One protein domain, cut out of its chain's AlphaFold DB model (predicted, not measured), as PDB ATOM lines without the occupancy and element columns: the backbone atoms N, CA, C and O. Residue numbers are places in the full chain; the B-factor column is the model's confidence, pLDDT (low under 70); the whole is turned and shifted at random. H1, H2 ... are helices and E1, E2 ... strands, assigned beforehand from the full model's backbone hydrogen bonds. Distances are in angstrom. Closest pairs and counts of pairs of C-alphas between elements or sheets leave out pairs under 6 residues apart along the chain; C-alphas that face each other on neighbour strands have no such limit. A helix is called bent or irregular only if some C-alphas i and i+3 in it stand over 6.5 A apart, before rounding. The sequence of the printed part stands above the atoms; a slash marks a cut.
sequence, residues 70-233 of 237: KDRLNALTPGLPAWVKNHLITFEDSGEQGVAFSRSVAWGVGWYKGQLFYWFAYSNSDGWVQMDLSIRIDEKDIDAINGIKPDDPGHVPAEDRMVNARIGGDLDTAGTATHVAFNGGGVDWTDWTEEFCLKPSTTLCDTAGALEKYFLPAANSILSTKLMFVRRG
ATOM      1  N   LYS A  70     217.910 156.185 188.642       79.69
ATOM      2  CA  LYS A  70     216.848 156.556 189.584       79.69
ATOM      3  C   LYS A  70     215.508 156.767 188.880       79.69
ATOM      4  O   LYS A  70     214.494 156.267 189.361       79.69
ATOM      5  N   ASP A  71     215.490 157.477 187.757       77.19
ATOM      6  CA  ASP A  71     214.266 157.720 186.987       77.19
ATOM      7  C   ASP A  71     213.688 156.415 186.435       77.19
ATOM      8  O   ASP A  71     212.485 156.167 186.547       77.19
ATOM      9  N   ARG A  72     214.555 155.525 185.942       76.56
ATOM     10  CA  ARG A  72     214.169 154.180 185.511       76.56
ATOM     11  C   ARG A  72     213.577 153.362 186.661       76.56
ATOM     12  O   ARG A  72     212.481 152.826 186.521       76.56
ATOM     13  N   LEU A  73     214.227 153.317 187.824       81.75
ATOM     14  CA  LEU A  73     213.687 152.638 189.009       81.75
ATOM     15  C   LEU A  73     212.334 153.225 189.443       81.75
ATOM     16  O   LEU A  73     211.414 152.480 189.783       81.75
ATOM     17  N   ASN A  74     212.166 154.545 189.390       81.75
ATOM     18  CA  ASN A  74     210.891 155.191 189.706       81.75
ATOM     19  C   ASN A  74     209.774 154.818 188.722       81.75
ATOM     20  O   ASN A  74     208.622 154.726 189.136       81.75
ATOM     21  N   ALA A  75     210.099 154.589 187.449       77.94
ATOM     22  CA  ALA A  75     209.137 154.159 186.437       77.94
ATOM     23  C   ALA A  75     208.793 152.662 186.539       77.94
ATOM     24  O   ALA A  75     207.650 152.279 186.302       77.94
ATOM     25  N   LEU A  76     209.766 151.817 186.899       75.25
ATOM     26  CA  LEU A  76     209.628 150.355 186.882       75.25
ATOM     27  C   LEU A  76     209.097 149.755 188.185       75.25
ATOM     28  O   LEU A  76     208.521 148.672 188.171       75.25
ATOM     29  N   THR A  77     209.313 150.418 189.320       77.44
ATOM     30  CA  THR A  77     208.939 149.879 190.637       77.44
ATOM     31  C   THR A  77     207.478 150.066 191.084       77.44
ATOM     32  O   THR A  77     207.063 149.305 191.968       77.44
ATOM     33  N   PRO A  78     206.665 151.006 190.553       80.00
ATOM     34  CA  PRO A  78     205.251 151.102 190.903       80.00
ATOM     35  C   PRO A  78     204.507 149.795 190.597       80.00
ATOM     36  O   PRO A  78     204.505 149.316 189.469       80.00
ATOM     37  N   GLY A  79     203.874 149.202 191.613       76.06
ATOM     38  CA  GLY A  79     203.103 147.960 191.469       76.06
ATOM     39  C   GLY A  79     203.915 146.660 191.541       76.06
ATOM     40  O   GLY A  79     203.313 145.586 191.550       76.06
ATOM     41  N   LEU A  80     205.249 146.719 191.652       84.56
ATOM     42  CA  LEU A  80     206.048 145.520 191.918       84.56
ATOM     43  C   LEU A  80     205.863 145.049 193.370       84.56
ATOM     44  O   LEU A  80     205.829 145.879 194.287       84.56
ATOM     45  N   PRO A  81     205.813 143.725 193.621       87.81
ATOM     46  CA  PRO A  81     205.916 143.195 194.975       87.81
ATOM     47  C   PRO A  81     207.179 143.716 195.666       87.81
ATOM     48  O   PRO A  81     208.237 143.796 195.042       87.81
ATOM     49  N   ALA A  82     207.092 144.026 196.962       89.62
ATOM     50  CA  ALA A  82     208.198 144.635 197.710       89.62
ATOM     51  C   ALA A  82     209.512 143.840 197.597       89.62
ATOM     52  O   ALA A  82     210.578 144.428 197.435       89.62
ATOM     53  N   TRP A  83     209.425 142.506 197.614       91.12
ATOM     54  CA  TRP A  83     210.584 141.628 197.454       91.12
ATOM     55  C   TRP A  83     211.262 141.806 196.083       91.12
ATOM     56  O   TRP A  83     212.469 142.019 196.019       91.12
ATOM     57  N   VAL A  84     210.476 141.824 195.002       89.62
ATOM     58  CA  VAL A  84     210.955 142.018 193.620       89.62
ATOM     59  C   VAL A  84     211.531 143.418 193.433       89.62
ATOM     60  O   VAL A  84     212.584 143.583 192.827       89.62
ATOM     61  N   LYS A  85     210.861 144.435 193.989       88.56
ATOM     62  CA  LYS A  85     211.332 145.821 193.965       88.56
ATOM     63  C   LYS A  85     212.728 145.947 194.577       88.56
ATOM     64  O   LYS A  85     213.576 146.614 193.996       88.56
ATOM     65  N   ASN A  86     212.956 145.323 195.729       88.31
ATOM     66  CA  ASN A  86     214.253 145.383 196.398       88.31
ATOM     67  C   ASN A  86     215.345 144.700 195.565       88.31
ATOM     68  O   ASN A  86     216.417 145.274 195.415       88.31
ATOM     69  N   HIS A  87     215.044 143.550 194.954       88.12
ATOM     70  CA  HIS A  87     215.992 142.860 194.074       88.12
ATOM     71  C   HIS A  87     216.327 143.684 192.834       88.12
ATOM     72  O   HIS A  87     217.494 143.791 192.479       88.12
ATOM     73  N   LEU A  88     215.336 144.345 192.227       85.44
ATOM     74  CA  LEU A  88     215.580 145.250 191.106       85.44
ATOM     75  C   LEU A  88     216.490 146.418 191.511       85.44
ATOM     76  O   LEU A  88     217.408 146.748 190.775       85.44
ATOM     77  N   ILE A  89     216.269 147.029 192.678       84.56
ATOM     78  CA  ILE A  89     217.130 148.118 193.168       84.56
ATOM     79  C   ILE A  89     218.566 147.619 193.370       84.56
ATOM     80  O   ILE A  89     219.495 148.253 192.875       84.56
ATOM     81  N   THR A  90     218.754 146.476 194.037       83.31
ATOM     82  CA  THR A  90     220.090 145.906 194.264       83.31
ATOM     83  C   THR A  90     220.786 145.522 192.963       83.31
ATOM     84  O   THR A  90     221.973 145.798 192.811       83.31
ATOM     85  N   PHE A  91     220.054 144.942 192.012       81.69
ATOM     86  CA  PHE A  91     220.567 144.609 190.688       81.69
ATOM     87  C   PHE A  91     221.042 145.853 189.925       81.69
ATOM     88  O   PHE A  91     222.130 145.858 189.360       81.69
ATOM     89  N   GLU A  92     220.268 146.940 189.942       78.94
ATOM     90  CA  GLU A  92     220.696 148.182 189.297       78.94
ATOM     91  C   GLU A  92     221.915 148.797 190.011       78.94
ATOM     92  O   GLU A  92     222.812 149.315 189.348       78.94
ATOM     93  N   ASP A  93     221.987 148.721 191.345       76.06
ATOM     94  CA  ASP A  93     223.081 149.290 192.146       76.06
ATOM     95  C   ASP A  93     224.397 148.496 192.075       76.06
ATOM     96  O   ASP A  93     225.464 149.078 192.300       76.06
ATOM     97  N   SER A  94     224.359 147.199 191.739       69.88
ATOM     98  CA  SER A  94     225.549 146.330 191.675       69.88
ATOM     99  C   SER A  94     226.549 146.747 190.590       69.88
ATOM    100  O   SER A  94     227.724 146.385 190.647       69.88
ATOM    101  N   GLY A  95     226.117 147.546 189.610       59.06
ATOM    102  CA  GLY A  95     226.992 148.011 188.540       59.06
ATOM    103  C   GLY A  95     227.271 146.959 187.464       59.06
ATOM    104  O   GLY A  95     228.113 147.207 186.602       59.06
ATOM    105  N   GLU A  96     226.509 145.859 187.410       54.72
ATOM    106  CA  GLU A  96     226.481 144.948 186.248       54.72
ATOM    107  C   GLU A  96     226.047 145.646 184.938       54.72
ATOM    108  O   GLU A  96     226.086 145.065 183.859       54.72
ATOM    109  N   GLN A  97     225.726 146.940 184.991       49.91
ATOM    110  CA  GLN A  97     225.337 147.851 183.910       49.91
ATOM    111  C   GLN A  97     226.300 147.930 182.694       49.91
ATOM    112  O   GLN A  97     225.995 148.632 181.726       49.91
ATOM    113  N   GLY A  98     227.456 147.254 182.728       43.62
ATOM    114  CA  GLY A  98     228.545 147.385 181.754       43.62
ATOM    115  C   GLY A  98     228.656 146.319 180.658       43.62
ATOM    116  O   GLY A  98     229.519 146.471 179.795       43.62
ATOM    117  N   VAL A  99     227.839 145.261 180.645       46.06
ATOM    118  CA  VAL A  99     228.017 144.144 179.693       46.06
ATOM    119  C   VAL A  99     226.745 143.927 178.877       46.06
ATOM    120  O   VAL A  99     225.648 143.934 179.408       46.06
ATOM    121  N   ALA A 100     226.878 143.745 177.564       42.53
ATOM    122  CA  ALA A 100     225.791 143.693 176.579       42.53
ATOM    123  C   ALA A 100     224.654 142.675 176.857       42.53
ATOM    124  O   ALA A 100     223.615 142.758 176.214       42.53
ATOM    125  N   PHE A 101     224.821 141.755 177.812       47.25
ATOM    126  CA  PHE A 101     223.811 140.780 178.243       47.25
ATOM    127  C   PHE A 101     223.073 141.178 179.537       47.25
ATOM    128  O   PHE A 101     222.030 140.609 179.847       47.25
ATOM    129  N   SER A 102     223.546 142.184 180.282       51.22
ATOM    130  CA  SER A 102     223.113 142.488 181.657       51.22
ATOM    131  C   SER A 102     221.802 143.271 181.783       51.22
ATOM    132  O   SER A 102     221.545 143.938 182.778       51.22
ATOM    133  N   ARG A 103     220.952 143.259 180.758       61.56
ATOM    134  CA  ARG A 103     219.705 144.046 180.739       61.56
ATOM    135  C   ARG A 103     218.449 143.184 180.708       61.56
ATOM    136  O   ARG A 103     217.342 143.715 180.794       61.56
ATOM    137  N   SER A 104     218.613 141.867 180.628       75.56
ATOM    138  CA  SER A 104     217.513 140.910 180.535       75.56
ATOM    139  C   SER A 104     217.071 140.473 181.926       75.56
ATOM    140  O   SER A 104     217.503 139.441 182.436       75.56
ATOM    141  N   VAL A 105     216.212 141.279 182.544       81.94
ATOM    142  CA  VAL A 105     215.653 140.994 183.868       81.94
ATOM    143  C   VAL A 105     214.245 140.425 183.726       81.94
ATOM    144  O   VAL A 105     213.397 140.966 183.015       81.94
ATOM    145  N   ALA A 106     213.978 139.350 184.450       86.38
ATOM    146  CA  ALA A 106     212.673 138.740 184.583       86.38
ATOM    147  C   ALA A 106     212.298 138.618 186.059       86.38
ATOM    148  O   ALA A 106     213.142 138.506 186.939       86.38
ATOM    149  N   TRP A 107     211.004 138.611 186.340       90.88
ATOM    150  CA  TRP A 107     210.512 138.261 187.665       90.88
ATOM    151  C   TRP A 107     209.171 137.568 187.551       90.88
ATOM    152  O   TRP A 107     208.489 137.641 186.522       90.88
ATOM    153  N   GLY A 108     208.748 136.947 188.638       90.31
ATOM    154  CA  GLY A 108     207.422 136.379 188.691       90.31
ATOM    155  C   GLY A 108     207.059 135.801 190.037       90.31
ATOM    156  O   GLY A 108     207.663 136.089 191.071       90.31
ATOM    157  N   VAL A 109     206.006 134.999 189.994       90.94
ATOM    158  CA  VAL A 109     205.435 134.307 191.142       90.94
ATOM    159  C   VAL A 109     205.380 132.823 190.822       90.94
ATOM    160  O   VAL A 109     205.064 132.439 189.692       90.94
ATOM    161  N   GLY A 110     205.673 131.992 191.814       90.25
ATOM    162  CA  GLY A 110     205.637 130.546 191.698       90.25
ATOM    163  C   GLY A 110     205.077 129.847 192.930       90.25
ATOM    164  O   GLY A 110     204.771 130.480 193.942       90.25
ATOM    165  N   TRP A 111     204.947 128.524 192.829       91.69
ATOM    166  CA  TRP A 111     204.611 127.643 193.947       91.69
ATOM    167  C   TRP A 111     205.642 126.539 194.104       91.69
ATOM    168  O   TRP A 111     206.100 125.947 193.125       91.69
ATOM    169  N   TYR A 112     205.932 126.222 195.357       91.44
ATOM    170  CA  TYR A 112     206.750 125.088 195.753       91.44
ATOM    171  C   TYR A 112     206.202 124.536 197.067       91.44
ATOM    172  O   TYR A 112     206.011 125.289 198.016       91.44
ATOM    173  N   LYS A 113     205.870 123.239 197.117       89.81
ATOM    174  CA  LYS A 113     205.282 122.583 198.309       89.81
ATOM    175  C   LYS A 113     204.079 123.320 198.920       89.81
ATOM    176  O   LYS A 113     203.885 123.326 200.129       89.81
ATOM    177  N   GLY A 114     203.251 123.937 198.076       87.31
ATOM    178  CA  GLY A 114     202.089 124.708 198.531       87.31
ATOM    179  C   GLY A 114     202.435 126.058 199.170       87.31
ATOM    180  O   GLY A 114     201.541 126.708 199.701       87.31
ATOM    181  N   GLN A 115     203.691 126.502 199.091       91.25
ATOM    182  CA  GLN A 115     204.126 127.842 199.467       91.25
ATOM    183  C   GLN A 115     204.295 128.714 198.220       91.25
ATOM    184  O   GLN A 115     204.957 128.325 197.255       91.25
ATOM    185  N   LEU A 116     203.676 129.896 198.250       91.81
ATOM    186  CA  LEU A 116     203.849 130.925 197.231       91.81
ATOM    187  C   LEU A 116     205.243 131.543 197.378       91.81
ATOM    188  O   LEU A 116     205.653 131.870 198.494       91.81
ATOM    189  N   PHE A 117     205.935 131.760 196.267       92.56
ATOM    190  CA  PHE A 117     207.200 132.485 196.248       92.56
ATOM    191  C   PHE A 117     207.254 133.522 195.139       92.56
ATOM    192  O   PHE A 117     206.577 133.401 194.118       92.56
ATOM    193  N   TYR A 118     208.099 134.526 195.343       93.56
ATOM    194  CA  TYR A 118     208.540 135.438 194.299       93.56
ATOM    195  C   TYR A 118     209.899 134.983 193.788       93.56
ATOM    196  O   TYR A 118     210.712 134.467 194.558       93.56
ATOM    197  N   TRP A 119     210.128 135.171 192.497       92.56
ATOM    198  CA  TRP A 119     211.423 134.940 191.881       92.56
ATOM    199  C   TRP A 119     211.848 136.156 191.072       92.56
ATOM    200  O   TRP A 119     211.007 136.865 190.511       92.56
ATOM    201  N   PHE A 120     213.149 136.402 191.043       91.38
ATOM    202  CA  PHE A 120     213.790 137.471 190.288       91.38
ATOM    203  C   PHE A 120     214.986 136.867 189.573       91.38
ATOM    204  O   PHE A 120     215.759 136.152 190.194       91.38
ATOM    205  N   ALA A 121     215.114 137.097 188.276       88.12
ATOM    206  CA  ALA A 121     216.140 136.480 187.462       88.12
ATOM    207  C   ALA A 121     216.750 137.474 186.487       88.12
ATOM    208  O   ALA A 121     216.068 138.369 185.988       88.12
ATOM    209  N   TYR A 122     218.021 137.289 186.179       82.38
ATOM    210  CA  TYR A 122     218.749 138.112 185.231       82.38
ATOM    211  C   TYR A 122     219.834 137.291 184.542       82.38
ATOM    212  O   TYR A 122     220.334 136.310 185.091       82.38
ATOM    213  N   SER A 123     220.180 137.671 183.315       76.56
ATOM    214  CA  SER A 123     221.359 137.126 182.643       76.56
ATOM    215  C   SER A 123     222.600 137.924 183.022       76.56
ATOM    216  O   SER A 123     222.577 139.156 182.964       76.56
ATOM    217  N   ASN A 124     223.684 137.234 183.366       69.31
ATOM    218  CA  ASN A 124     224.964 137.859 183.685       69.31
ATOM    219  C   ASN A 124     225.922 137.868 182.474       69.31
ATOM    220  O   ASN A 124     225.594 137.397 181.382       69.31
ATOM    221  N   SER A 125     227.119 138.432 182.660       60.06
ATOM    222  CA  SER A 125     228.147 138.551 181.615       60.06
ATOM    223  C   SER A 125     228.700 137.223 181.108       60.06
ATOM    224  O   SER A 125     229.213 137.174 179.993       60.06
ATOM    225  N   ASP A 126     228.591 136.168 181.911       62.50
ATOM    226  CA  ASP A 126     229.237 134.881 181.657       62.50
ATOM    227  C   ASP A 126     228.325 133.929 180.869       62.50
ATOM    228  O   ASP A 126     228.666 132.768 180.656       62.50
ATOM    229  N   GLY A 127     227.151 134.409 180.436       65.19
ATOM    230  CA  GLY A 127     226.150 133.606 179.731       65.19
ATOM    231  C   GLY A 127     225.279 132.760 180.662       65.19
ATOM    232  O   GLY A 127     224.587 131.851 180.197       65.19
ATOM    233  N   TRP A 128     225.289 133.058 181.965       74.44
ATOM    234  CA  TRP A 128     224.460 132.376 182.951       74.44
ATOM    235  C   TRP A 128     223.168 133.154 183.172       74.44
ATOM    236  O   TRP A 128     223.151 134.387 183.155       74.44
ATOM    237  N   VAL A 129     222.085 132.432 183.449       79.50
ATOM    238  CA  VAL A 129     220.887 133.017 184.055       79.50
ATOM    239  C   VAL A 129     220.957 132.768 185.551       79.50
ATOM    240  O   VAL A 129     220.960 131.618 185.988       79.50
ATOM    241  N   GLN A 130     221.001 133.842 186.330       83.69
ATOM    242  CA  GLN A 130     220.874 133.787 187.780       83.69
ATOM    243  C   GLN A 130     219.428 134.056 188.175       83.69
ATOM    244  O   GLN A 130     218.751 134.879 187.561       83.69
ATOM    245  N   MET A 131     218.947 133.337 189.180       88.00
ATOM    246  CA  MET A 131     217.602 133.440 189.714       88.00
ATOM    247  C   MET A 131     217.630 133.352 191.239       88.00
ATOM    248  O   MET A 131     218.112 132.380 191.818       88.00
ATOM    249  N   ASP A 132     216.996 134.331 191.861       91.69
ATOM    250  CA  ASP A 132     216.811 134.459 193.293       91.69
ATOM    251  C   ASP A 132     215.374 134.079 193.646       91.69
ATOM    252  O   ASP A 132     214.425 134.468 192.955       91.69
ATOM    253  N   LEU A 133     215.196 133.323 194.729       93.19
ATOM    254  CA  LEU A 133     213.891 132.910 195.241       93.19
ATOM    255  C   LEU A 133     213.634 133.491 196.631       93.19
ATOM    256  O   LEU A 133     214.472 133.409 197.532       93.19
ATOM    257  N   SER A 134     212.410 133.978 196.849       93.44
ATOM    258  CA  SER A 134     211.972 134.520 198.142       93.44
ATOM    259  C   SER A 134     211.735 133.456 199.220       93.44
ATOM    260  O   SER A 134     211.284 133.784 200.317       93.44
ATOM    261  N   ILE A 135     211.937 132.177 198.898       92.12
ATOM    262  CA  ILE A 135     211.756 131.038 199.803       92.12
ATOM    263  C   ILE A 135     212.972 130.120 199.743       92.12
ATOM    264  O   ILE A 135     213.710 130.097 198.755       92.12
ATOM    265  N   ARG A 136     213.161 129.337 200.804       91.31
ATOM    266  CA  ARG A 136     214.182 128.295 200.854       91.31
ATOM    267  C   ARG A 136     213.642 127.020 200.202       91.31
ATOM    268  O   ARG A 136     212.599 126.526 200.628       91.31
ATOM    269  N   ILE A 137     214.343 126.489 199.204       88.69
ATOM    270  CA  ILE A 137     214.136 125.119 198.715       88.69
ATOM    271  C   ILE A 137     214.816 124.155 199.698       88.69
ATOM    272  O   ILE A 137     215.883 124.455 200.234       88.69
ATOM    273  N   ASP A 138     214.186 123.014 199.978       88.31
ATOM    274  CA  ASP A 138     214.745 121.985 200.860       88.31
ATOM    275  C   ASP A 138     216.106 121.504 200.338       88.31
ATOM    276  O   ASP A 138     216.277 121.283 199.142       88.31
ATOM    277  N   GLU A 139     217.041 121.241 201.248       85.62
ATOM    278  CA  GLU A 139     218.399 120.787 200.907       85.62
ATOM    279  C   GLU A 139     218.399 119.531 200.034       85.62
ATOM    280  O   GLU A 139     219.052 119.508 199.000       85.62
ATOM    281  N   LYS A 140     217.552 118.545 200.355       85.50
ATOM    282  CA  LYS A 140     217.394 117.329 199.538       85.50
ATOM    283  C   LYS A 140     217.012 117.614 198.079       85.50
ATOM    284  O   LYS A 140     217.367 116.856 197.185       85.50
ATOM    285  N   ASP A 141     216.222 118.662 197.858       86.56
ATOM    286  CA  ASP A 141     215.709 119.030 196.544       86.56
ATOM    287  C   ASP A 141     216.769 119.863 195.800       86.56
ATOM    288  O   ASP A 141     216.930 119.701 194.594       86.56
ATOM    289  N   ILE A 142     217.564 120.663 196.523       84.69
ATOM    290  CA  ILE A 142     218.771 121.328 196.008       84.69
ATOM    291  C   ILE A 142     219.822 120.304 195.558       84.69
ATOM    292  O   ILE A 142     220.313 120.400 194.434       84.69
ATOM    293  N   ASP A 143     220.138 119.309 196.388       81.44
ATOM    294  CA  ASP A 143     221.109 118.256 196.062       81.44
ATOM    295  C   ASP A 143     220.690 117.488 194.806       81.44
ATOM    296  O   ASP A 143     221.504 117.227 193.916       81.44
ATOM    297  N   ALA A 144     219.390 117.204 194.696       80.00
ATOM    298  CA  ALA A 144     218.813 116.551 193.536       80.00
ATOM    299  C   ALA A 144     218.910 117.424 192.269       80.00
ATOM    300  O   ALA A 144     219.346 116.926 191.232       80.00
ATOM    301  N   ILE A 145     218.571 118.721 192.341       79.19
ATOM    302  CA  ILE A 145     218.725 119.674 191.219       79.19
ATOM    303  C   ILE A 145     220.183 119.743 190.752       79.19
ATOM    304  O   ILE A 145     220.446 119.753 189.552       79.19
ATOM    305  N   ASN A 146     221.120 119.751 191.696       77.31
ATOM    306  CA  ASN A 146     222.554 119.799 191.429       77.31
ATOM    307  C   ASN A 146     223.125 118.497 190.858       77.31
ATOM    308  O   ASN A 146     224.316 118.448 190.544       77.31
ATOM    309  N   GLY A 147     222.317 117.438 190.766       66.12
ATOM    310  CA  GLY A 147     222.762 116.123 190.322       66.12
ATOM    311  C   GLY A 147     223.740 115.446 191.287       66.12
ATOM    312  O   GLY A 147     224.395 114.483 190.893       66.12
ATOM    313  N   ILE A 148     223.853 115.911 192.539       55.75
ATOM    314  CA  ILE A 148     224.719 115.281 193.537       55.75
ATOM    315  C   ILE A 148     223.998 114.039 194.061       55.75
ATOM    316  O   ILE A 148     223.049 114.129 194.840       55.75
ATOM    317  N   LYS A 149     224.467 112.854 193.664       47.19
ATOM    318  CA  LYS A 149     224.248 111.655 194.478       47.19
ATOM    319  C   LYS A 149     225.297 111.661 195.595       47.19
ATOM    320  O   LYS A 149     226.460 111.920 195.289       47.19
ATOM    321  N   PRO A 150     224.935 111.333 196.850       43.81
ATOM    322  CA  PRO A 150     225.887 111.244 197.962       43.81
ATOM    323  C   PRO A 150     227.102 110.334 197.687       43.81
ATOM    324  O   PRO A 150     228.127 110.473 198.350       43.81
ATOM    325  N   ASP A 151     227.002 109.456 196.680       41.16
ATOM    326  CA  ASP A 151     227.945 108.371 196.416       41.16
ATOM    327  C   ASP A 151     228.604 108.428 195.017       41.16
ATOM    328  O   ASP A 151     229.186 107.430 194.596       41.16
ATOM    329  N   ASP A 152     228.499 109.530 194.255       43.34
ATOM    330  CA  ASP A 152     229.084 109.611 192.900       43.34
ATOM    331  C   ASP A 152     230.553 110.097 192.932       43.34
ATOM    332  O   ASP A 152     230.812 111.251 193.287       43.34
ATOM    333  N   PRO A 153     231.542 109.249 192.570       35.44
ATOM    334  CA  PRO A 153     232.952 109.624 192.566       35.44
ATOM    335  C   PRO A 153     233.347 110.485 191.352       35.44
ATOM    336  O   PRO A 153     234.482 110.956 191.287       35.44
ATOM    337  N   GLY A 154     232.436 110.719 190.402       43.56
ATOM    338  CA  GLY A 154     232.614 111.676 189.314       43.56
ATOM    339  C   GLY A 154     232.113 113.060 189.715       43.56
ATOM    340  O   GLY A 154     231.012 113.450 189.340       43.56
ATOM    341  N   HIS A 155     232.901 113.813 190.486       49.97
ATOM    342  CA  HIS A 155     232.605 115.222 190.764       49.97
ATOM    343  C   HIS A 155     232.629 116.007 189.442       49.97
ATOM    344  O   HIS A 155     233.692 116.419 188.987       49.97
ATOM    345  N   VAL A 156     231.466 116.200 188.814       54.44
ATOM    346  CA  VAL A 156     231.308 117.198 187.752       54.44
ATOM    347  C   VAL A 156     231.502 118.562 188.419       54.44
ATOM    348  O   VAL A 156     230.742 118.875 189.356       54.44
ATOM    349  N   PRO A 157     232.525 119.340 188.013       56.34
ATOM    350  CA  PRO A 157     232.739 120.686 188.521       56.34
ATOM    351  C   PRO A 157     231.460 121.522 188.399       56.34
ATOM    352  O   PRO A 157     230.631 121.296 187.518       56.34
ATOM    353  N   ALA A 158     231.247 122.452 189.327       57.81
ATOM    354  CA  ALA A 158     230.004 123.221 189.411       57.81
ATOM    355  C   ALA A 158     229.711 124.024 188.128       57.81
ATOM    356  O   ALA A 158     228.550 124.262 187.805       57.81
ATOM    357  N   GLU A 159     230.766 124.408 187.417       54.69
ATOM    358  CA  GLU A 159     230.789 125.092 186.128       54.69
ATOM    359  C   GLU A 159     230.264 124.244 184.957       54.69
ATOM    360  O   GLU A 159     229.688 124.798 184.019       54.69
ATOM    361  N   ASP A 160     230.370 122.917 185.052       56.00
ATOM    362  CA  ASP A 160     229.936 121.966 184.022       56.00
ATOM    363  C   ASP A 160     228.501 121.460 184.264       56.00
ATOM    364  O   ASP A 160     227.938 120.703 183.466       56.00
ATOM    365  N   ARG A 161     227.874 121.869 185.377       63.97
ATOM    366  CA  ARG A 161     226.476 121.538 185.679       63.97
ATOM    367  C   ARG A 161     225.544 122.462 184.907       63.97
ATOM    368  O   ARG A 161     225.667 123.680 184.961       63.97
ATOM    369  N   MET A 162     224.533 121.875 184.269       68.25
ATOM    370  CA  MET A 162     223.475 122.635 183.590       68.25
ATOM    371  C   MET A 162     222.711 123.549 184.563       68.25
ATOM    372  O   MET A 162     222.339 124.666 184.214       68.25
ATOM    373  N   VAL A 163     222.481 123.080 185.793       74.25
ATOM    374  CA  VAL A 163     221.808 123.833 186.855       74.25
ATOM    375  C   VAL A 163     222.621 123.723 188.138       74.25
ATOM    376  O   VAL A 163     223.052 122.634 188.516       74.25
ATOM    377  N   ASN A 164     222.785 124.849 188.822       78.81
ATOM    378  CA  ASN A 164     223.394 124.934 190.137       78.81
ATOM    379  C   ASN A 164     222.470 125.701 191.090       78.81
ATOM    380  O   ASN A 164     222.218 126.886 190.898       78.81
ATOM    381  N   ALA A 165     221.947 125.030 192.109       84.06
ATOM    382  CA  ALA A 165     221.126 125.607 193.160       84.06
ATOM    383  C   ALA A 165     221.872 125.594 194.499       84.06
ATOM    384  O   ALA A 165     222.552 124.629 194.845       84.06
ATOM    385  N   ARG A 166     221.710 126.646 195.301       85.62
ATOM    386  CA  ARG A 166     222.236 126.722 196.669       85.62
ATOM    387  C   ARG A 166     221.344 127.576 197.559       85.62
ATOM    388  O   ARG A 166     220.605 128.437 197.085       85.62
ATOM    389  N   ILE A 167     221.437 127.367 198.867       85.69
ATOM    390  CA  ILE A 167     220.859 128.295 199.847       85.69
ATOM    391  C   ILE A 167     221.659 129.598 199.802       85.69
ATOM    392  O   ILE A 167     222.883 129.551 199.680       85.69
ATOM    393  N   GLY A 168     220.968 130.736 199.898       80.56
ATOM    394  CA  GLY A 168     221.627 132.042 199.876       80.56
ATOM    395  C   GLY A 168     222.610 132.248 201.018       80.56
ATOM    396  O   GLY A 168     222.316 131.910 202.166       80.56
ATOM    397  N   GLY A 169     223.783 132.771 200.671       78.06
ATOM    398  CA  GLY A 169     224.857 133.138 201.586       78.06
ATOM    399  C   GLY A 169     225.100 134.647 201.631       78.06
ATOM    400  O   GLY A 169     224.422 135.431 200.976       78.06
ATOM    401  N   ASP A 170     226.113 135.059 202.393       69.44
ATOM    402  CA  ASP A 170     226.403 136.478 202.663       69.44
ATOM    403  C   ASP A 170     226.807 137.291 201.418       69.44
ATOM    404  O   ASP A 170     226.734 138.518 201.431       69.44
ATOM    405  N   LEU A 171     227.256 136.618 200.353       64.94
ATOM    406  CA  LEU A 171     227.653 137.242 199.085       64.94
ATOM    407  C   LEU A 171     226.474 137.483 198.135       64.94
ATOM    408  O   LEU A 171     226.662 138.085 197.079       64.94
ATOM    409  N   ASP A 172     225.288 137.005 198.491       74.81
ATOM    410  CA  ASP A 172     224.118 137.066 197.640       74.81
ATOM    411  C   ASP A 172     223.215 138.286 197.946       74.81
ATOM    412  O   ASP A 172     223.348 138.953 198.977       74.81
ATOM    413  N   THR A 173     222.260 138.595 197.057       77.06
ATOM    414  CA  THR A 173     221.315 139.711 197.242       77.06
ATOM    415  C   THR A 173     220.507 139.555 198.534       77.06
ATOM    416  O   THR A 173     219.795 138.564 198.737       77.06
ATOM    417  N   ALA A 174     220.573 140.575 199.397       76.81
ATOM    418  CA  ALA A 174     219.892 140.586 200.687       76.81
ATOM    419  C   ALA A 174     218.383 140.310 200.551       76.81
ATOM    420  O   ALA A 174     217.655 141.015 199.851       76.81
ATOM    421  N   GLY A 175     217.899 139.309 201.290       77.75
ATOM    422  CA  GLY A 175     216.496 138.888 201.269       77.75
ATOM    423  C   GLY A 175     216.195 137.716 200.333       77.75
ATOM    424  O   GLY A 175     215.036 137.296 200.264       77.75
ATOM    425  N   THR A 176     217.202 137.163 199.657       85.12
ATOM    426  CA  THR A 176     217.078 135.879 198.961       85.12
ATOM    427  C   THR A 176     217.213 134.715 199.933       85.12
ATOM    428  O   THR A 176     217.981 134.770 200.892       85.12
ATOM    429  N   ALA A 177     216.464 133.642 199.688       87.69
ATOM    430  CA  ALA A 177     216.563 132.411 200.464       87.69
ATOM    431  C   ALA A 177     217.160 131.238 199.663       87.69
ATOM    432  O   ALA A 177     217.776 130.353 200.259       87.69
ATOM    433  N   THR A 178     217.023 131.238 198.334       89.38
ATOM    434  CA  THR A 178     217.674 130.263 197.442       89.38
ATOM    435  C   THR A 178     218.175 130.956 196.182       89.38
ATOM    436  O   THR A 178     217.417 131.712 195.577       89.38
ATOM    437  N   HIS A 179     219.399 130.634 195.768       88.00
ATOM    438  CA  HIS A 179     219.985 131.048 194.496       88.00
ATOM    439  C   HIS A 179     220.040 129.871 193.550       88.00
ATOM    440  O   HIS A 179     220.390 128.755 193.937       88.00
ATOM    441  N   VAL A 180     219.719 130.141 192.298       84.75
ATOM    442  CA  VAL A 180     219.804 129.188 191.209       84.75
ATOM    443  C   VAL A 180     220.543 129.855 190.069       84.75
ATOM    444  O   VAL A 180     220.223 130.969 189.678       84.75
ATOM    445  N   ALA A 181     221.523 129.160 189.524       79.19
ATOM    446  CA  ALA A 181     222.284 129.584 188.376       79.19
ATOM    447  C   ALA A 181     222.173 128.501 187.298       79.19
ATOM    448  O   ALA A 181     222.252 127.306 187.585       79.19
ATOM    449  N   PHE A 182     221.928 128.920 186.067       73.81
ATOM    450  CA  PHE A 182     221.761 128.048 184.911       73.81
ATOM    451  C   PHE A 182     222.786 128.437 183.846       73.81
ATOM    452  O   PHE A 182     222.850 129.611 183.472       73.81
ATOM    453  N   ASN A 183     223.576 127.465 183.382       68.50
ATOM    454  CA  ASN A 183     224.638 127.649 182.391       68.50
ATOM    455  C   ASN A 183     224.277 126.939 181.069       68.50
ATOM    456  O   ASN A 183     223.697 125.854 181.082       68.50
ATOM    457  N   GLY A 184     224.666 127.532 179.936       55.19
ATOM    458  CA  GLY A 184     224.600 126.906 178.609       55.19
ATOM    459  C   GLY A 184     225.814 126.034 178.239       55.19
ATOM    460  O   GLY A 184     225.772 125.352 177.224       55.19
ATOM    461  N   GLY A 185     226.896 126.047 179.029       48.66
ATOM    462  CA  GLY A 185     228.245 125.679 178.570       48.66
ATOM    463  C   GLY A 185     228.798 124.271 178.846       48.66
ATOM    464  O   GLY A 185     230.010 124.123 178.773       48.66
ATOM    465  N   GLY A 186     227.996 123.251 179.172       44.44
ATOM    466  CA  GLY A 186     228.545 121.921 179.531       44.44
ATOM    467  C   GLY A 186     228.266 120.780 178.548       44.44
ATOM    468  O   GLY A 186     228.992 119.789 178.496       44.44
ATOM    469  N   VAL A 187     227.195 120.882 177.764       44.41
ATOM    470  CA  VAL A 187     226.759 119.835 176.836       44.41
ATOM    471  C   VAL A 187     226.154 120.554 175.634       44.41
ATOM    472  O   VAL A 187     225.386 121.485 175.850       44.41
ATOM    473  N   ASP A 188     226.467 120.121 174.407       47.31
ATOM    474  CA  ASP A 188     226.035 120.634 173.076       47.31
ATOM    475  C   ASP A 188     224.501 120.814 172.847       47.31
ATOM    476  O   ASP A 188     224.015 120.810 171.719       47.31
ATOM    477  N   TRP A 189     223.683 120.923 173.894       44.22
ATOM    478  CA  TRP A 189     222.230 120.772 173.850       44.22
ATOM    479  C   TRP A 189     221.440 122.062 174.108       44.22
ATOM    480  O   TRP A 189     220.227 122.036 173.899       44.22
ATOM    481  N   THR A 190     222.046 123.181 174.535       51.94
ATOM    482  CA  THR A 190     221.268 124.400 174.854       51.94
ATOM    483  C   THR A 190     221.989 125.723 174.582       51.94
ATOM    484  O   THR A 190     222.440 126.394 175.509       51.94
ATOM    485  N   ASP A 191     221.953 126.183 173.330       63.78
ATOM    486  CA  ASP A 191     222.153 127.598 172.978       63.78
ATOM    487  C   ASP A 191     220.876 128.407 173.277       63.78
ATOM    488  O   ASP A 191     220.204 128.952 172.396       63.78
ATOM    489  N   TRP A 192     220.485 128.474 174.555       70.50
ATOM    490  CA  TRP A 192     219.319 129.266 174.968       70.50
ATOM    491  C   TRP A 192     219.491 130.743 174.597       70.50
ATOM    492  O   TRP A 192     218.508 131.428 174.340       70.50
ATOM    493  N   THR A 193     220.732 131.222 174.537       69.50
ATOM    494  CA  THR A 193     221.080 132.565 174.086       69.50
ATOM    495  C   THR A 193     220.713 132.773 172.618       69.50
ATOM    496  O   THR A 193     220.098 133.782 172.298       69.50
ATOM    497  N   GLU A 194     220.994 131.831 171.717       70.00
ATOM    498  CA  GLU A 194     220.615 131.967 170.302       70.00
ATOM    499  C   GLU A 194     219.098 131.940 170.077       70.00
ATOM    500  O   GLU A 194     218.597 132.549 169.129       70.00
ATOM    501  N   GLU A 195     218.368 131.218 170.930       75.19
ATOM    502  CA  GLU A 195     216.918 131.075 170.811       75.19
ATOM    503  C   GLU A 195     216.141 132.207 171.498       75.19
ATOM    504  O   GLU A 195     215.160 132.711 170.948       75.19
ATOM    505  N   PHE A 196     216.547 132.586 172.709       75.44
ATOM    506  CA  PHE A 196     215.819 133.533 173.555       75.44
ATOM    507  C   PHE A 196     216.413 134.936 173.536       75.44
ATOM    508  O   PHE A 196     215.753 135.867 174.001       75.44
ATOM    509  N   CYS A 197     217.613 135.119 172.987       73.62
ATOM    510  CA  CYS A 197     218.148 136.437 172.678       73.62
ATOM    511  C   CYS A 197     217.980 136.740 171.187       73.62
ATOM    512  O   CYS A 197     218.048 135.879 170.312       73.62
ATOM    513  N   LEU A 198     217.751 138.009 170.878       62.31
ATOM    514  CA  LEU A 198     217.616 138.463 169.499       62.31
ATOM    515  C   LEU A 198     218.994 138.441 168.793       62.31
ATOM    516  O   LEU A 198     219.927 139.110 169.236       62.31
ATOM    517  N   LYS A 199     219.118 137.700 167.676       54.69
ATOM    518  CA  LYS A 199     220.312 137.637 166.795       54.69
ATOM    519  C   LYS A 199     220.901 139.024 166.448       54.69
ATOM    520  O   LYS A 199     220.169 140.006 166.342       54.69
ATOM    521  N   PRO A 200     222.182 139.081 166.036       48.62
ATOM    522  CA  PRO A 200     223.328 139.497 166.851       48.62
ATOM    523  C   PRO A 200     223.391 141.013 167.170       48.62
ATOM    524  O   PRO A 200     224.435 141.501 167.593       48.62
ATOM    525  N   SER A 201     222.328 141.791 166.932       46.88
ATOM    526  CA  SER A 201     222.370 143.260 167.020       46.88
ATOM    527  C   SER A 201     221.659 143.870 168.230       46.88
ATOM    528  O   SER A 201     221.590 145.096 168.310       46.88
ATOM    529  N   THR A 202     221.122 143.084 169.170       51.72
ATOM    530  CA  THR A 202     220.404 143.647 170.330       51.72
ATOM    531  C   THR A 202     220.643 142.891 171.637       51.72
ATOM    532  O   THR A 202     220.648 141.670 171.683       51.72
ATOM    533  N   THR A 203     220.807 143.672 172.704       59.06
ATOM    534  CA  THR A 203     221.324 143.362 174.050       59.06
ATOM    535  C   THR A 203     220.279 142.832 175.050       59.06
ATOM    536  O   THR A 203     220.412 143.036 176.256       59.06
ATOM    537  N   LEU A 204     219.194 142.216 174.561       66.31
ATOM    538  CA  LEU A 204     218.029 141.813 175.366       66.31
ATOM    539  C   LEU A 204     217.593 140.374 175.049       66.31
ATOM    540  O   LEU A 204     217.492 139.995 173.880       66.31
ATOM    541  N   CYS A 205     217.281 139.610 176.096       74.62
ATOM    542  CA  CYS A 205     216.862 138.209 176.052       74.62
ATOM    543  C   CYS A 205     215.540 137.989 176.811       74.62
ATOM    544  O   CYS A 205     215.267 138.649 177.815       74.62
ATOM    545  N   ASP A 206     214.730 137.018 176.382       79.06
ATOM    546  CA  ASP A 206     213.583 136.524 177.155       79.06
ATOM    547  C   ASP A 206     214.047 135.525 178.231       79.06
ATOM    548  O   ASP A 206     213.896 134.307 178.104       79.06
ATOM    549  N   THR A 207     214.615 136.059 179.319       81.25
ATOM    550  CA  THR A 207     215.103 135.283 180.474       81.25
ATOM    551  C   THR A 207     214.008 134.398 181.079       81.25
ATOM    552  O   THR A 207     214.260 133.256 181.459       81.25
ATOM    553  N   ALA A 208     212.764 134.886 181.138       82.88
ATOM    554  CA  ALA A 208     211.644 134.096 181.647       82.88
ATOM    555  C   ALA A 208     211.308 132.921 180.714       82.88
ATOM    556  O   ALA A 208     211.012 131.822 181.182       82.88
ATOM    557  N   GLY A 209     211.356 133.147 179.398       81.75
ATOM    558  CA  GLY A 209     211.180 132.118 178.376       81.75
ATOM    559  C   GLY A 209     212.207 131.004 178.501       81.75
ATOM    560  O   GLY A 209     211.827 129.833 178.553       81.75
ATOM    561  N   ALA A 210     213.480 131.377 178.639       80.00
ATOM    562  CA  ALA A 210     214.571 130.428 178.815       80.00
ATOM    563  C   ALA A 210     214.381 129.569 180.077       80.00
ATOM    564  O   ALA A 210     214.480 128.341 180.012       80.00
ATOM    565  N   LEU A 211     214.026 130.186 181.213       81.44
ATOM    566  CA  LEU A 211     213.792 129.456 182.462       81.44
ATOM    567  C   LEU A 211     212.614 128.476 182.364       81.44
ATOM    568  O   LEU A 211     212.703 127.352 182.856       81.44
ATOM    569  N   GLU A 212     211.510 128.862 181.728       82.81
ATOM    570  CA  GLU A 212     210.363 127.959 181.601       82.81
ATOM    571  C   GLU A 212     210.590 126.826 180.604       82.81
ATOM    572  O   GLU A 212     210.051 125.738 180.805       82.81
ATOM    573  N   LYS A 213     211.379 127.051 179.547       80.06
ATOM    574  CA  LYS A 213     211.669 126.010 178.556       80.06
ATOM    575  C   LYS A 213     212.743 125.035 179.032       80.06
ATOM    576  O   LYS A 213     212.603 123.838 178.797       80.06
ATOM    577  N   TYR A 214     213.797 125.527 179.682       76.19
ATOM    578  CA  TYR A 214     214.971 124.716 180.007       76.19
ATOM    579  C   TYR A 214     215.066 124.372 181.493       76.19
ATOM    580  O   TYR A 214     215.141 123.195 181.845       76.19
ATOM    581  N   PHE A 215     214.994 125.369 182.379       78.50
ATOM    582  CA  PHE A 215     215.175 125.143 183.814       78.50
ATOM    583  C   PHE A 215     214.003 124.384 184.444       78.50
ATOM    584  O   PHE A 215     214.219 123.363 185.098       78.50
ATOM    585  N   LEU A 216     212.763 124.849 184.255       80.44
ATOM    586  CA  LEU A 216     211.605 124.233 184.907       80.44
ATOM    587  C   LEU A 216     211.460 122.748 184.556       80.44
ATOM    588  O   LEU A 216     211.292 121.966 185.490       80.44
ATOM    589  N   PRO A 217     211.537 122.311 183.282       78.06
ATOM    590  CA  PRO A 217     211.435 120.895 182.949       78.06
ATOM    591  C   PRO A 217     212.603 120.084 183.504       78.06
ATOM    592  O   PRO A 217     212.372 118.992 184.020       78.06
ATOM    593  N   ALA A 218     213.826 120.623 183.471       73.81
ATOM    594  CA  ALA A 218     214.996 119.960 184.032       73.81
ATOM    595  C   ALA A 218     214.855 119.744 185.544       73.81
ATOM    596  O   ALA A 218     214.880 118.602 186.005       73.81
ATOM    597  N   ALA A 219     214.599 120.811 186.307       78.00
ATOM    598  CA  ALA A 219     214.385 120.729 187.748       78.00
ATOM    599  C   ALA A 219     213.199 119.807 188.073       78.00
ATOM    600  O   ALA A 219     213.302 118.892 188.888       78.00
ATOM    601  N   ASN A 220     212.075 119.966 187.372       83.25
ATOM    602  CA  ASN A 220     210.888 119.150 187.599       83.25
ATOM    603  C   ASN A 220     211.037 117.696 187.167       83.25
ATOM    604  O   ASN A 220     210.282 116.872 187.668       83.25
ATOM    605  N   SER A 221     211.956 117.339 186.275       76.38
ATOM    606  CA  SER A 221     212.199 115.929 185.951       76.38
ATOM    607  C   SER A 221     212.781 115.159 187.144       76.38
ATOM    608  O   SER A 221     212.514 113.969 187.293       76.38
ATOM    609  N   ILE A 222     213.486 115.863 188.036       75.56
ATOM    610  CA  ILE A 222     214.202 115.289 189.177       75.56
ATOM    611  C   ILE A 222     213.407 115.462 190.479       75.56
ATOM    612  O   ILE A 222     213.350 114.563 191.318       75.56
ATOM    613  N   LEU A 223     212.754 116.612 190.656       79.12
ATOM    614  CA  LEU A 223     212.065 116.937 191.896       79.12
ATOM    615  C   LEU A 223     210.807 116.087 192.118       79.12
ATOM    616  O   LEU A 223     209.919 115.980 191.259       79.12
ATOM    617  N   SER A 224     210.673 115.567 193.341       76.38
ATOM    618  CA  SER A 224     209.440 114.906 193.795       76.38
ATOM    619  C   SER A 224     208.289 115.904 193.949       76.38
ATOM    620  O   SER A 224     207.144 115.579 193.646       76.38
ATOM    621  N   THR A 225     208.581 117.136 194.387       79.19
ATOM    622  CA  THR A 225     207.608 118.239 194.385       79.19
ATOM    623  C   THR A 225     207.963 119.256 193.318       79.19
ATOM    624  O   THR A 225     209.057 119.808 193.333       79.19
ATOM    625  N   LYS A 226     207.028 119.526 192.407       82.62
ATOM    626  CA  LYS A 226     207.294 120.383 191.254       82.62
ATOM    627  C   LYS A 226     207.411 121.857 191.652       82.62
ATOM    628  O   LYS A 226     206.598 122.359 192.430       82.62
ATOM    629  N   LEU A 227     208.397 122.534 191.073       84.31
ATOM    630  CA  LEU A 227     208.454 123.985 190.961       84.31
ATOM    631  C   LEU A 227     207.487 124.417 189.859       84.31
ATOM    632  O   LEU A 227     207.494 123.865 188.759       84.31
ATOM    633  N   MET A 228     206.650 125.407 190.139       85.88
ATOM    634  CA  MET A 228     205.722 125.951 189.148       85.88
ATOM    635  C   MET A 228     205.891 127.455 189.061       85.88
ATOM    636  O   MET A 228     205.847 128.125 190.091       85.88
ATOM    637  N   PHE A 229     206.016 127.990 187.850       86.00
ATOM    638  CA  PHE A 229     205.843 129.419 187.611       86.00
ATOM    639  C   PHE A 229     204.384 129.680 187.245       86.00
ATOM    640  O   PHE A 229     203.785 128.966 186.447       86.00
ATOM    641  N   VAL A 230     203.791 130.669 187.903       77.31
ATOM    642  CA  VAL A 230     202.353 130.972 187.833       77.31
ATOM    643  C   VAL A 230     202.109 132.234 187.032       77.31
ATOM    644  O   VAL A 230     201.135 132.346 186.294       77.31
ATOM    645  N   ARG A 231     202.986 133.218 187.216       74.81
ATOM    646  CA  ARG A 231     202.914 134.505 186.545       74.81
ATOM    647  C   ARG A 231     204.322 135.002 186.312       74.81
ATOM    648  O   ARG A 231     205.137 134.978 187.230       74.81
ATOM    649  N   ARG A 232     204.551 135.524 185.114       79.50
ATOM    650  CA  ARG A 232     205.709 136.351 184.790       79.50
ATOM    651  C   ARG A 232     205.287 137.814 184.846       79.50
ATOM    652  O   ARG A 232     204.235 138.181 184.317       79.50
ATOM    653  N   GLY A 233     206.090 138.645 185.485       63.38
ATOM    654  CA  GLY A 233     206.019 140.083 185.309       63.38
ATOM    655  C   GLY A 233     206.927 140.530 184.172       63.38
ATOM    656  O   GLY A 233     207.883 139.845 183.812       63.38
TER     657      GLY A 233
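Overview. This is residues 70 to 233 of the 237 residues of an uncharacterized protein of Candidatus Zambryskibacteria bacterium RIFCSPLOWO2_01_FULL_47_14 (UniProt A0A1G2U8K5). Picture a twisted, curled sheet of six strands, with the long helix H5 packed on one face, H2 on the other, and H3 over the edge strand E4. H1 lies beyond H2, away from the sheet, and residues 149 to 154 stick out as a loop. The printed part has 164 residues with five named helices and six named strands, in the order H1 H2 E1 E2 E3 H3 E4 E5 H4 H5 E6. The sheet runs E4, E5, E3, E2, E1, E6, all antiparallel. The class is mixed, helices and strands, and the whole is compact, with a radius of gyration of the C-alphas of 15.7 A and spans of 52 by 38 by 29 A.

Along the chain. Find C-alpha 70 at (216.848, 156.556, 189.584), where H1 begins and runs to residue 76. H2, residues 82 to 93, covers 16.6 A. E1, residues 105 to 112, covers 21.8 A and bends by 55 degrees at residue 109; E2, residues 115 to 123, covers 25.8 A. Then come E3, residues 129 to 133, H3, residues 139 to 145, E4, residues 163 to 167, E5, residues 178 to 182, and H4, residues 192 to 196. H5, residues 207 to 222, starts at C-alpha (215.103, 135.283, 180.474) and covers 21.8 A; E6, residues 228 to 233, ends at C-alpha (206.019, 140.083, 185.309).

Arrangement. Look first at E1, E2 and E3, a meander, each strand the antiparallel neighbour of the one before: N 108 and O 119 are 2.9 A apart, N 130 and O 122 2.8 A. Beside E1 is the edge strand E6, with N 109 and O 231 at 2.9 A. Beside E3 is E5, with N 131 and O 180 at 2.7 A; E5 and E4 form a hairpin, with N 164 and O 181 at 2.8 A. E3, H3, E4 is a split strand-helix-strand unit, E5 between its strands, with a right-handed crossover. The helices make three layers with the sheet, H3 and H5 on one face and H2 on the other. H2 runs along E2 at a height over the sheet of 9.7 A, closest at C-alphas 84 and 120, 6.3 A. H3 is only just over E4, with 3 of its C-alphas falling on that strand. H5 is irregular, but only just, with C-alphas 213 and 216 6.6 A apart; its residues 207 to 210 touch H4, closest at C-alphas 192 and 210, 6.2 A. H1 and H2 are close but not clearly touching, C-alphas 73 and 89 being 7.0 A apart. In H1, H2, H3 and H4 every O i to N i+4 pair is within hydrogen-bond range; in H5, 9 of 12 are.

Size, cuts and confidence. The two farthest C-alphas, those of Asp 71 and Asp 151, are 52.1 A apart. The printed part has no cut; the links H2 to E1 and H3 to E4 are long. Mean pLDDT of the printed part is 74.2, with 50 residues under 70, among them 94 to 103, 147 to 162 and 183 to 191.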